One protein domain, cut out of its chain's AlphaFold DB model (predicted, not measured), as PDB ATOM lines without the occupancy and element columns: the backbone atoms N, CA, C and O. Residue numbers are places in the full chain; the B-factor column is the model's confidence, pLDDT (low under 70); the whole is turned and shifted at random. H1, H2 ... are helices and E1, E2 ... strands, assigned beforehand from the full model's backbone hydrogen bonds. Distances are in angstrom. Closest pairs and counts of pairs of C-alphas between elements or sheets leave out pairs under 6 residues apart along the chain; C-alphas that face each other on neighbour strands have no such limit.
ATOM      1  N   PHE A  14      17.444  36.360 240.398       64.06
ATOM      2  CA  PHE A  14      18.735  35.697 240.210       64.06
ATOM      3  C   PHE A  14      18.872  34.512 241.158       64.06
ATOM      4  O   PHE A  14      18.330  34.501 242.265       64.06
ATOM      5  N   THR A  15      19.602  33.493 240.705       68.62
ATOM      6  CA  THR A  15      20.035  32.411 241.586       68.62
ATOM      7  C   THR A  15      21.259  32.894 242.344       68.62
ATOM      8  O   THR A  15      22.270  33.281 241.752       68.62
ATOM      9  N   VAL A  16      21.123  32.904 243.661       71.25
ATOM     10  CA  VAL A  16      22.183  33.217 244.598       71.25
ATOM     11  C   VAL A  16      22.551  31.928 245.301       71.25
ATOM     12  O   VAL A  16      21.727  31.346 245.999       71.25
ATOM     13  N   THR A  17      23.782  31.478 245.120       73.56
ATOM     14  CA  THR A  17      24.277  30.303 245.826       73.56
ATOM     15  C   THR A  17      25.101  30.746 247.018       73.56
ATOM     16  O   THR A  17      26.142  31.388 246.877       73.56
ATOM     17  N   LEU A  18      24.632  30.381 248.202       75.00
ATOM     18  CA  LEU A  18      25.374  30.493 249.442       75.00
ATOM     19  C   LEU A  18      26.308  29.292 249.575       75.00
ATOM     20  O   LEU A  18      25.851  28.152 249.545       75.00
ATOM     21  N   VAL A  19      27.598  29.543 249.754       73.69
ATOM     22  CA  VAL A  19      28.630  28.523 249.931       73.69
ATOM     23  C   VAL A  19      29.288  28.711 251.292       73.69
ATOM     24  O   VAL A  19      29.832  29.777 251.595       73.69
ATOM     25  N   TYR A  20      29.247  27.663 252.111       71.44
ATOM     26  CA  TYR A  20      29.868  27.631 253.430       71.44
ATOM     27  C   TYR A  20      30.459  26.246 253.702       71.44
ATOM     28  O   TYR A  20      29.735  25.248 253.760       71.44
ATOM     29  N   GLY A  21      31.787  26.185 253.848       69.12
ATOM     30  CA  GLY A  21      32.517  24.917 253.910       69.12
ATOM     31  C   GLY A  21      32.222  24.058 252.675       69.12
ATOM     32  O   GLY A  21      32.355  24.538 251.551       69.12
ATOM     33  N   ASP A  22      31.755  22.828 252.897       67.00
ATOM     34  CA  ASP A  22      31.391  21.874 251.834       67.00
ATOM     35  C   ASP A  22      29.915  21.943 251.411       67.00
ATOM     36  O   ASP A  22      29.445  21.144 250.597       67.00
ATOM     37  N   THR A  23      29.149  22.882 251.971       68.00
ATOM     38  CA  THR A  23      27.722  23.028 251.673       68.00
ATOM     39  C   THR A  23      27.473  24.177 250.703       68.00
ATOM     40  O   THR A  23      28.085  25.242 250.802       68.00
ATOM     41  N   ALA A  24      26.557  23.951 249.759       76.88
ATOM     42  CA  ALA A  24      26.046  24.961 248.843       76.88
ATOM     43  C   ALA A  24      24.515  24.964 248.902       76.88
ATOM     44  O   ALA A  24      23.887  23.903 248.863       76.88
ATOM     45  N   LYS A  25      23.921  26.151 249.011       78.38
ATOM     46  CA  LYS A  25      22.472  26.351 249.094       78.38
ATOM     47  C   LYS A  25      22.048  27.416 248.097       78.38
ATOM     48  O   LYS A  25      22.510  28.549 248.173       78.38
ATOM     49  N   ASP A  26      21.134  27.055 247.207       80.50
ATOM     50  CA  ASP A  26      20.580  27.984 246.228       80.50
ATOM     51  C   ASP A  26      19.367  28.712 246.808       80.50
ATOM     52  O   ASP A  26      18.429  28.097 247.321       80.50
ATOM     53  N   VAL A  27      19.381  30.033 246.693       74.75
ATOM     54  CA  VAL A  27      18.323  30.942 247.127       74.75
ATOM     55  C   VAL A  27      17.954  31.832 245.943       74.75
ATOM     56  O   VAL A  27      18.814  32.296 245.195       74.75
ATOM     57  N   LEU A  28      16.657  32.044 245.732       72.31
ATOM     58  CA  LEU A  28      16.176  32.997 244.736       72.31
ATOM     59  C   LEU A  28      16.027  34.353 245.415       72.31
ATOM     60  O   LEU A  28      15.218  34.490 246.331       72.31
ATOM     61  N   LEU A  29      16.807  35.330 244.963       69.88
ATOM     62  CA  LEU A  29      16.752  36.700 245.462       69.88
ATOM     63  C   LEU A  29      16.452  37.674 244.326       69.88
ATOM     64  O   LEU A  29      16.727  37.406 243.150       69.88
ATOM     65  N   ASP A  30      15.879  38.811 244.708       70.75
ATOM     66  CA  ASP A  30      15.703  39.951 243.822       70.75
ATOM     67  C   ASP A  30      17.069  40.586 243.511       70.75
ATOM     68  O   ASP A  30      17.908  40.769 244.400       70.75
ATOM     69  N   ILE A  31      17.299  40.916 242.239       64.69
ATOM     70  CA  ILE A  31      18.511  41.595 241.764       64.69
ATOM     71  C   ILE A  31      18.766  42.884 242.530       64.69
ATOM     72  O   ILE A  31      19.921  43.172 242.853       64.69
ATOM     73  N   GLU A  32      17.720  43.679 242.763       66.12
ATOM     74  CA  GLU A  32      17.891  45.037 243.280       66.12
ATOM     75  C   GLU A  32      18.447  45.023 244.704       66.12
ATOM     76  O   GLU A  32      19.327  45.822 245.030       66.12
ATOM     77  N   SER A  33      18.015  44.057 245.518       66.62
ATOM     78  CA  SER A  33      18.496  43.878 246.889       66.62
ATOM     79  C   SER A  33      19.984  43.535 246.943       66.62
ATOM     80  O   SER A  33      20.686  43.978 247.844       66.62
ATOM     81  N   VAL A  34      20.496  42.775 245.969       65.44
ATOM     82  CA  VAL A  34      21.886  42.300 246.018       65.44
ATOM     83  C   VAL A  34      22.860  43.204 245.266       65.44
ATOM     84  O   VAL A  34      24.013  43.363 245.668       65.44
ATOM     85  N   MET A  35      22.416  43.830 244.175       66.06
ATOM     86  CA  MET A  35      23.249  44.758 243.406       66.06
ATOM     87  C   MET A  35      23.603  46.012 244.201       66.06
ATOM     88  O   MET A  35      24.741  46.471 244.098       66.06
ATOM     89  N   ASN A  36      22.667  46.506 245.013       68.31
ATOM     90  CA  ASN A  36      22.839  47.706 245.834       68.31
ATOM     91  C   ASN A  36      23.528  47.431 247.177       68.31
ATOM     92  O   ASN A  36      23.668  48.336 247.996       68.31
ATOM     93  N   CYS A  37      23.955  46.190 247.413       69.56
ATOM     94  CA  CYS A  37      24.583  45.816 248.664       69.56
ATOM     95  C   CYS A  37      26.064  46.192 248.682       69.56
ATOM     96  O   CYS A  37      26.898  45.528 248.055       69.56
ATOM     97  N   GLU A  38      26.377  47.272 249.397       69.50
ATOM     98  CA  GLU A  38      27.729  47.836 249.493       69.50
ATOM     99  C   GLU A  38      28.261  47.917 250.934       69.50
ATOM    100  O   GLU A  38      29.441  48.207 251.134       69.50
ATOM    101  N   ASP A  39      27.431  47.621 251.938       68.75
ATOM    102  CA  ASP A  39      27.776  47.743 253.355       68.75
ATOM    103  C   ASP A  39      27.496  46.468 254.175       68.75
ATOM    104  O   ASP A  39      26.980  45.460 253.686       68.75
ATOM    105  N   ALA A  40      27.915  46.513 255.445       66.19
ATOM    106  CA  ALA A  40      27.807  45.405 256.387       66.19
ATOM    107  C   ALA A  40      26.385  45.116 256.868       66.19
ATOM    108  O   ALA A  40      26.104  43.980 257.240       66.19
ATOM    109  N   GLU A  41      25.510  46.116 256.855       74.38
ATOM    110  CA  GLU A  41      24.139  46.001 257.342       74.38
ATOM    111  C   GLU A  41      23.266  45.325 256.282       74.38
ATOM    112  O   GLU A  41      22.663  44.291 256.553       74.38
ATOM    113  N   CYS A  42      23.338  45.786 255.035       76.12
ATOM    114  CA  CYS A  42      22.692  45.132 253.901       76.12
ATOM    115  C   CYS A  42      23.163  43.679 253.731       76.12
ATOM    116  O   CYS A  42      22.380  42.767 253.462       76.12
ATOM    117  N   ALA A  43      24.463  43.436 253.895       70.75
ATOM    118  CA  ALA A  43      25.020  42.094 253.821       70.75
ATOM    119  C   ALA A  43      24.428  41.151 254.870       70.75
ATOM    120  O   ALA A  43      24.170  39.984 254.572       70.75
ATOM    121  N   TRP A  44      24.239  41.664 256.084       74.62
ATOM    122  CA  TRP A  44      23.635  40.937 257.187       74.62
ATOM    123  C   TRP A  44      22.192  40.556 256.849       74.62
ATOM    124  O   TRP A  44      21.849  39.381 256.931       74.62
ATOM    125  N   GLU A  45      21.400  41.500 256.339       78.81
ATOM    126  CA  GLU A  45      20.022  41.253 255.899       78.81
ATOM    127  C   GLU A  45      19.945  40.206 254.775       78.81
ATOM    128  O   GLU A  45      19.145  39.274 254.840       78.81
ATOM    129  N   LEU A  46      20.814  40.294 253.760       78.31
ATOM    130  CA  LEU A  46      20.852  39.303 252.678       78.31
ATOM    131  C   LEU A  46      21.186  37.897 253.185       78.31
ATOM    132  O   LEU A  46      20.631  36.911 252.696       78.31
ATOM    133  N   LEU A  47      22.087  37.791 254.160       77.31
ATOM    134  CA  LEU A  47      22.430  36.520 254.789       77.31
ATOM    135  C   LEU A  47      21.280  35.980 255.650       77.31
ATOM    136  O   LEU A  47      21.008  34.782 255.569       77.31
ATOM    137  N   GLU A  48      20.579  36.834 256.406       79.62
ATOM    138  CA  GLU A  48      19.365  36.461 257.157       79.62
ATOM    139  C   GLU A  48      18.271  35.935 256.226       79.62
ATOM    140  O   GLU A  48      17.582  34.974 256.551       79.62
ATOM    141  N   MET A  49      18.145  36.495 255.021       79.00
ATOM    142  CA  MET A  49      17.207  35.984 254.017       79.00
ATOM    143  C   MET A  49      17.617  34.618 253.445       79.00
ATOM    144  O   MET A  49      16.765  33.858 252.978       79.00
ATOM    145  N   CYS A  50      18.914  34.296 253.448       76.62
ATOM    146  CA  CYS A  50      19.438  33.049 252.888       76.62
ATOM    147  C   CYS A  50      19.488  31.899 253.903       76.62
ATOM    148  O   CYS A  50      19.437  30.722 253.519       76.62
ATOM    149  N   LEU A  51      19.620  32.214 255.188       78.00
ATOM    150  CA  LEU A  51      19.867  31.266 256.269       78.00
ATOM    151  C   LEU A  51      18.681  31.188 257.228       78.00
ATOM    152  O   LEU A  51      17.932  32.137 257.398       78.00
ATOM    153  N   SER A  52      18.494  30.035 257.866       78.62
ATOM    154  CA  SER A  52      17.587  29.953 259.014       78.62
ATOM    155  C   SER A  52      18.212  30.618 260.242       78.62
ATOM    156  O   SER A  52      19.437  30.644 260.362       78.62
ATOM    157  N   ASP A  53      17.392  31.059 261.202       76.88
ATOM    158  CA  ASP A  53      17.868  31.664 262.457       76.88
ATOM    159  C   ASP A  53      18.973  30.823 263.120       76.88
ATOM    160  O   ASP A  53      20.002  31.343 263.541       76.88
ATOM    161  N   VAL A  54      18.800  29.499 263.173       79.25
ATOM    162  CA  VAL A  54      19.766  28.578 263.796       79.25
ATOM    163  C   VAL A  54      21.119  28.603 263.081       79.25
ATOM    164  O   VAL A  54      22.159  28.675 263.737       79.25
ATOM    165  N   GLU A  55      21.114  28.544 261.749       77.12
ATOM    166  CA  GLU A  55      22.334  28.619 260.938       77.12
ATOM    167  C   GLU A  55      22.993  29.985 261.109       77.12
ATOM    168  O   GLU A  55      24.200  30.071 261.317       77.12
ATOM    169  N   PHE A  56      22.190  31.042 261.111       75.62
ATOM    170  CA  PHE A  56      22.646  32.415 261.193       75.62
ATOM    171  C   PHE A  56      23.349  32.734 262.521       75.62
ATOM    172  O   PHE A  56      24.492  33.192 262.532       75.62
ATOM    173  N   TRP A  57      22.737  32.376 263.656       76.12
ATOM    174  CA  TRP A  57      23.336  32.557 264.986       76.12
ATOM    175  C   TRP A  57      24.629  31.752 265.184       76.12
ATOM    176  O   TRP A  57      25.451  32.099 266.037       76.12
ATOM    177  N   SER A  58      24.835  30.679 264.414       78.62
ATOM    178  CA  SER A  58      26.032  29.842 264.526       78.62
ATOM    179  C   SER A  58      27.300  30.501 263.963       78.62
ATOM    180  O   SER A  58      28.403  30.163 264.413       78.62
ATOM    181  N   LEU A  59      27.145  31.472 263.052       73.81
ATOM    182  CA  LEU A  59      28.235  32.125 262.319       73.81
ATOM    183  C   LEU A  59      29.048  33.107 263.162       73.81
ATOM    184  O   LEU A  59      30.227  33.297 262.881       73.81
ATOM    185  N   GLY A  60      28.439  33.678 264.205       76.44
ATOM    186  CA  GLY A  60      29.051  34.699 265.056       76.44
ATOM    187  C   GLY A  60      29.142  36.085 264.388       76.44
ATOM    188  O   GLY A  60      28.466  36.336 263.392       76.44
ATOM    189  N   PRO A  61      29.892  37.045 264.960       77.06
ATOM    190  CA  PRO A  61      29.981  38.412 264.449       77.06
ATOM    191  C   PRO A  61      30.659  38.521 263.077       77.06
ATOM    192  O   PRO A  61      31.752  37.992 262.854       77.06
ATOM    193  N   LEU A  62      30.043  39.307 262.189       77.69
ATOM    194  CA  LEU A  62      30.608  39.703 260.899       77.69
ATOM    195  C   LEU A  62      31.792  40.666 261.104       77.69
ATOM    196  O   LEU A  62      31.701  41.647 261.839       77.69
ATOM    197  N   LYS A  63      32.918  40.378 260.448       74.31
ATOM    198  CA  LYS A  63      34.186  41.118 260.548       74.31
ATOM    199  C   LYS A  63      34.502  41.963 259.317       74.31
ATOM    200  O   LYS A  63      35.039  43.055 259.474       74.31
ATOM    201  N   ALA A  64      34.261  41.450 258.109       74.44
ATOM    202  CA  ALA A  64      34.584  42.157 256.866       74.44
ATOM    203  C   ALA A  64      33.800  41.612 255.668       74.44
ATOM    204  O   ALA A  64      33.401  40.446 255.663       74.44
ATOM    205  N   ILE A  65      33.659  42.452 254.639       74.06
ATOM    206  CA  ILE A  65      33.058  42.106 253.349       74.06
ATOM    207  C   ILE A  65      34.065  42.364 252.242       74.06
ATOM    208  O   ILE A  65      34.682  43.427 252.194       74.06
ATOM    209  N   GLU A  66      34.199  41.403 251.336       74.19
ATOM    210  CA  GLU A  66      34.974  41.553 250.109       74.19
ATOM    211  C   GLU A  66      34.103  41.226 248.896       74.19
ATOM    212  O   GLU A  66      33.513  40.150 248.804       74.19
ATOM    213  N   ILE A  67      34.032  42.158 247.946       67.94
ATOM    214  CA  ILE A  67      33.362  41.938 246.665       67.94
ATOM    215  C   ILE A  67      34.382  41.356 245.690       67.94
ATOM    216  O   ILE A  67      35.397  41.982 245.387       67.94
ATOM    217  N   VAL A  68      34.084  40.177 245.158       68.62
ATOM    218  CA  VAL A  68      34.890  39.509 244.136       68.62
ATOM    219  C   VAL A  68      34.113  39.502 242.831       68.62
ATOM    220  O   VAL A  68      33.001  38.988 242.751       68.62
ATOM    221  N   MET A  69      34.687  40.066 241.774       66.62
ATOM    222  CA  MET A  69      34.085  39.985 240.443       66.62
ATOM    223  C   MET A  69      34.421  38.636 239.812       66.62
ATOM    224  O   MET A  69      35.589  38.253 239.743       66.62
ATOM    225  N   LEU A  70      33.399  37.917 239.346       64.75
ATOM    226  CA  LEU A  70      33.532  36.571 238.796       64.75
ATOM    227  C   LEU A  70      33.237  36.588 237.302       64.75
ATOM    228  O   LEU A  70      32.414  37.362 236.812       64.75
ATOM    229  N   LEU A  71      33.879  35.692 236.557       58.34
ATOM    230  CA  LEU A  71      33.518  35.495 235.162       58.34
ATOM    231  C   LEU A  71      32.080  34.948 235.121       58.34
ATOM    232  O   LEU A  71      31.849  33.802 235.503       58.34
ATOM    233  N   HIS A  72      31.138  35.773 234.651       64.56
ATOM    234  CA  HIS A  72      29.685  35.526 234.623       64.56
ATOM    235  C   HIS A  72      28.933  35.657 235.963       64.56
ATOM    236  O   HIS A  72      27.821  35.134 236.091       64.56
ATOM    237  N   GLY A  73      29.494  36.368 236.945       68.88
ATOM    238  CA  GLY A  73      28.827  36.578 238.229       68.88
ATOM    239  C   GLY A  73      29.479  37.631 239.122       68.88
ATOM    240  O   GLY A  73      30.465  38.271 238.760       68.88
ATOM    241  N   LYS A  74      28.934  37.783 240.324       70.31
ATOM    242  CA  LYS A  74      29.488  38.612 241.400       70.31
ATOM    243  C   LYS A  74      29.515  37.763 242.666       70.31
ATOM    244  O   LYS A  74      28.518  37.144 243.008       70.31
ATOM    245  N   GLY A  75      30.657  37.691 243.328       73.81
ATOM    246  CA  GLY A  75      30.827  37.044 244.623       73.81
ATOM    247  C   GLY A  75      30.885  38.084 245.734       73.81
ATOM    248  O   GLY A  75      31.532  39.119 245.588       73.81
ATOM    249  N   LEU A  76      30.226  37.801 246.845       74.94
ATOM    250  CA  LEU A  76      30.316  38.529 248.103       74.94
ATOM    251  C   LEU A  76      30.913  37.566 249.130       74.94
ATOM    252  O   LEU A  76      30.319  36.536 249.438       74.94
ATOM    253  N   ILE A  77      32.113  37.864 249.620       76.25
ATOM    254  CA  ILE A  77      32.753  37.101 250.691       76.25
ATOM    255  C   ILE A  77      32.472  37.811 252.004       76.25
ATOM    256  O   ILE A  77      32.875  38.955 252.205       76.25
ATOM    257  N   TYR A  78      31.845  37.087 252.915       75.44
ATOM    258  CA  TYR A  78      31.579  37.507 254.277       75.44
ATOM    259  C   TYR A  78      32.559  36.809 255.209       75.44
ATOM    260  O   TYR A  78      32.596  35.580 255.277       75.44
ATOM    261  N   ARG A  79      33.362  37.580 255.940       76.19
ATOM    262  CA  ARG A  79      34.246  37.046 256.983       76.19
ATOM    263  C   ARG A  79      33.574  37.183 258.332       76.19
ATOM    264  O   ARG A  79      33.248  38.296 258.726       76.19
ATOM    265  N   PHE A  80      33.453  36.086 259.059       74.31
ATOM    266  CA  PHE A  80      32.943  36.034 260.424       74.31
ATOM    267  C   PHE A  80      34.074  35.727 261.410       74.31
ATOM    268  O   PHE A  80      35.217  35.471 261.023       74.31
ATOM    269  N   ASP A  81      33.799  35.758 262.712       73.31
ATOM    270  CA  ASP A  81      34.775  35.327 263.713       73.31
ATOM    271  C   ASP A  81      35.119  33.840 263.646       73.31
ATOM    272  O   ASP A  81      36.258  33.489 263.956       73.31
ATOM    273  N   ARG A  82      34.170  33.013 263.203       70.75
ATOM    274  CA  ARG A  82      34.277  31.551 263.130       70.75
ATOM    275  C   ARG A  82      34.594  31.000 261.743       70.75
ATOM    276  O   ARG A  82      34.769  29.794 261.609       70.75
ATOM    277  N   GLY A  83      34.678  31.841 260.711       75.25
ATOM    278  CA  GLY A  83      34.934  31.369 259.351       75.25
ATOM    279  C   GLY A  83      34.636  32.400 258.270       75.25
ATOM    280  O   GLY A  83      34.660  33.606 258.505       75.25
ATOM    281  N   SER A  84      34.392  31.934 257.049       78.88
ATOM    282  CA  SER A  84      33.997  32.774 255.917       78.88
ATOM    283  C   SER A  84      32.893  32.095 255.118       78.88
ATOM    284  O   SER A  84      32.925  30.882 254.928       78.88
ATOM    285  N   ILE A  85      31.938  32.888 254.650       76.25
ATOM    286  CA  ILE A  85      30.869  32.481 253.741       76.25
ATOM    287  C   ILE A  85      31.079  33.194 252.419       76.25
ATOM    288  O   ILE A  85      31.401  34.380 252.395       76.25
ATOM    289  N   LEU A  86      30.852  32.484 251.324       75.62
ATOM    290  CA  LEU A  86      30.855  33.053 249.989       75.62
ATOM    291  C   LEU A  86      29.447  32.984 249.406       75.62
ATOM    292  O   LEU A  86      28.900  31.907 249.208       75.62
ATOM    293  N   LEU A  87      28.871  34.139 249.103       75.56
ATOM    294  CA  LEU A  87      27.598  34.257 248.409       75.56
ATOM    295  C   LEU A  87      27.860  34.629 246.955       75.56
ATOM    296  O   LEU A  87      28.476  35.651 246.657       75.56
ATOM    297  N   ILE A  88      27.437  33.765 246.041       73.88
ATOM    298  CA  ILE A  88      27.719  33.885 244.614       73.88
ATOM    299  C   ILE A  88      26.427  34.197 243.883       73.88
ATOM    300  O   ILE A  88      25.503  33.392 243.847       73.88
ATOM    301  N   LEU A  89      26.404  35.350 243.228       72.56
ATOM    302  CA  LEU A  89      25.413  35.701 242.231       72.56
ATOM    303  C   LEU A  89      25.898  35.235 240.876       72.56
ATOM    304  O   LEU A  89      26.944  35.682 240.398       72.56
ATOM    305  N   HIS A  90      25.128  34.376 240.231       69.81
ATOM    306  CA  HIS A  90      25.465  33.904 238.902       69.81
ATOM    307  C   HIS A  90      24.219  33.664 238.064       69.81
ATOM    308  O   HIS A  90      23.089  33.617 238.554       69.81
ATOM    309  N   ARG A  91      24.427  33.517 236.755       67.50
ATOM    310  CA  ARG A  91      23.343  33.089 235.877       67.50
ATOM    311  C   ARG A  91      22.970  31.640 236.175       67.50
ATOM    312  O   ARG A  91      23.841  30.797 236.385       67.50
ATOM    313  N   ARG A  92      21.672  31.344 236.114       67.50
ATOM    314  CA  ARG A  92      21.099  30.023 236.417       67.50
ATOM    315  C   ARG A  92      21.630  28.888 235.530       67.50
ATOM    316  O   ARG A  92      21.583  27.733 235.928       67.50
ATOM    317  N   ASP A  93      22.114  29.200 234.331       70.88
ATOM    318  CA  ASP A  93      22.686  28.233 233.389       70.88
ATOM    319  C   ASP A  93      24.156  27.878 233.674       70.88
ATOM    320  O   ASP A  93      24.750  27.096 232.934       70.88
ATOM    321  N   ILE A  94      24.748  28.431 234.737       69.38
ATOM    322  CA  ILE A  94      26.159  28.247 235.085       69.38
ATOM    323  C   ILE A  94      26.277  27.478 236.400       69.38
ATOM    324  O   ILE A  94      25.699  27.867 237.410       69.38
ATOM    325  N   ASP A  95      27.069  26.403 236.388       77.06
ATOM    326  CA  ASP A  95      27.429  25.642 237.588       77.06
ATOM    327  C   ASP A  95      28.343  26.469 238.505       77.06
ATOM    328  O   ASP A  95      29.467  26.821 238.132       77.06
ATOM    329  N   VAL A  96      27.878  26.729 239.728       71.31
ATOM    330  CA  VAL A  96      28.593  27.500 240.752       71.31
ATOM    331  C   VAL A  96      29.988  26.937 241.045       71.31
ATOM    332  O   VAL A  96      30.947  27.693 241.196       71.31
ATOM    333  N   TRP A  97      30.159  25.613 241.028       76.06
ATOM    334  CA  TRP A  97      31.456  24.992 241.292       76.06
ATOM    335  C   TRP A  97      32.443  25.235 240.162       76.06
ATOM    336  O   TRP A  97      33.646  25.341 240.388       76.06
TER     337      TRP A  97
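This is residues 14 to 97 of the 119 residues of an uncharacterized protein of Ignisphaera aggregans (UniProt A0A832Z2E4). A strongly twisted sheet of five strands curls round one helix, H2, which lies in its hollow with the short H1 on the same face, while H3 sits off the sheet, to the side of H2 near its last residues, where Phe 56 of H3 comes closest to Glu 48 of H2. The printed part has 84 residues, with named elements in the order E1 E2 H1 H2 H3 E3 E4 E5. The sheet runs E2 E1 E5 E4 E3, antiparallel throughout, and the class is mixed, helices and strands. The whole is compact, with a radius of gyration of the C-alphas of 11.9 A, and rounded, spanning 32 by 26 by 19 A.

Find C-alpha 14 at (18.735, 35.697, 240.210); from there E1 runs 19.1 A through residues 14 to 20. E2, residues 23 to 30, runs 22.2 A, and H1, residues 31 to 35, follows at once. Next look for C-alpha 40 at (27.807, 45.405, 256.387), where H2, residues 40 to 50, begins its 15.3 A. H3 holds residues 53 to 58. E3, residues 62 to 70, covers 22.5 A and E4, residues 73 to 80, covers 22.6 A. E5, residues 84 to 90, runs 19.1 A and ends at C-alpha 90, (25.465, 33.904, 238.902).

Start at the edge strand E2, which forms a hairpin with E1; look for N 16 and O 27 at 2.8 A. E1 neighbours E5, with N 19 and O 86 2.8 A apart. E3, E4 and E5 form a meander, each strand the antiparallel neighbour of the one before: N 87 and O 76 are 2.8 A apart, as are N 68 and O 75. Two layers result from H2 on one face of the sheet. Its closest C-alphas to the two edge strands are Cys 50 to Val 27 of E2, 6.2 A, and Ala 40 to Ile 65 of E3, 6.9 A. H1 is on the same face at a height over the sheet of 8.9 A, only just over E5, with 3 of its 5 C-alphas there. H1 and H2 are close but not clearly touching, Val 34 and Leu 46 having the closest C-alphas at 7.4 A. H3 is not on the sheet; it is close to H2 but not clearly touching, with the C-alphas of Glu 48 and Phe 56 closest at 6.6 A, at a steep tilt of 56 degrees, opposite ways. In H1, H2 and H3 every O i to N i+4 pair is within hydrogen-bond range.

The C-alphas farthest apart, those of Pro 61 and Asp 93, are 33.5 A apart. The printed part has no cut, and the links between its named elements are tight. Residues 91 to 97, after E5, hold no named element. The mean pLDDT of the printed part is 72.7, and 27 residues are under 70, among them residues 31 to 40 and 67 to 73.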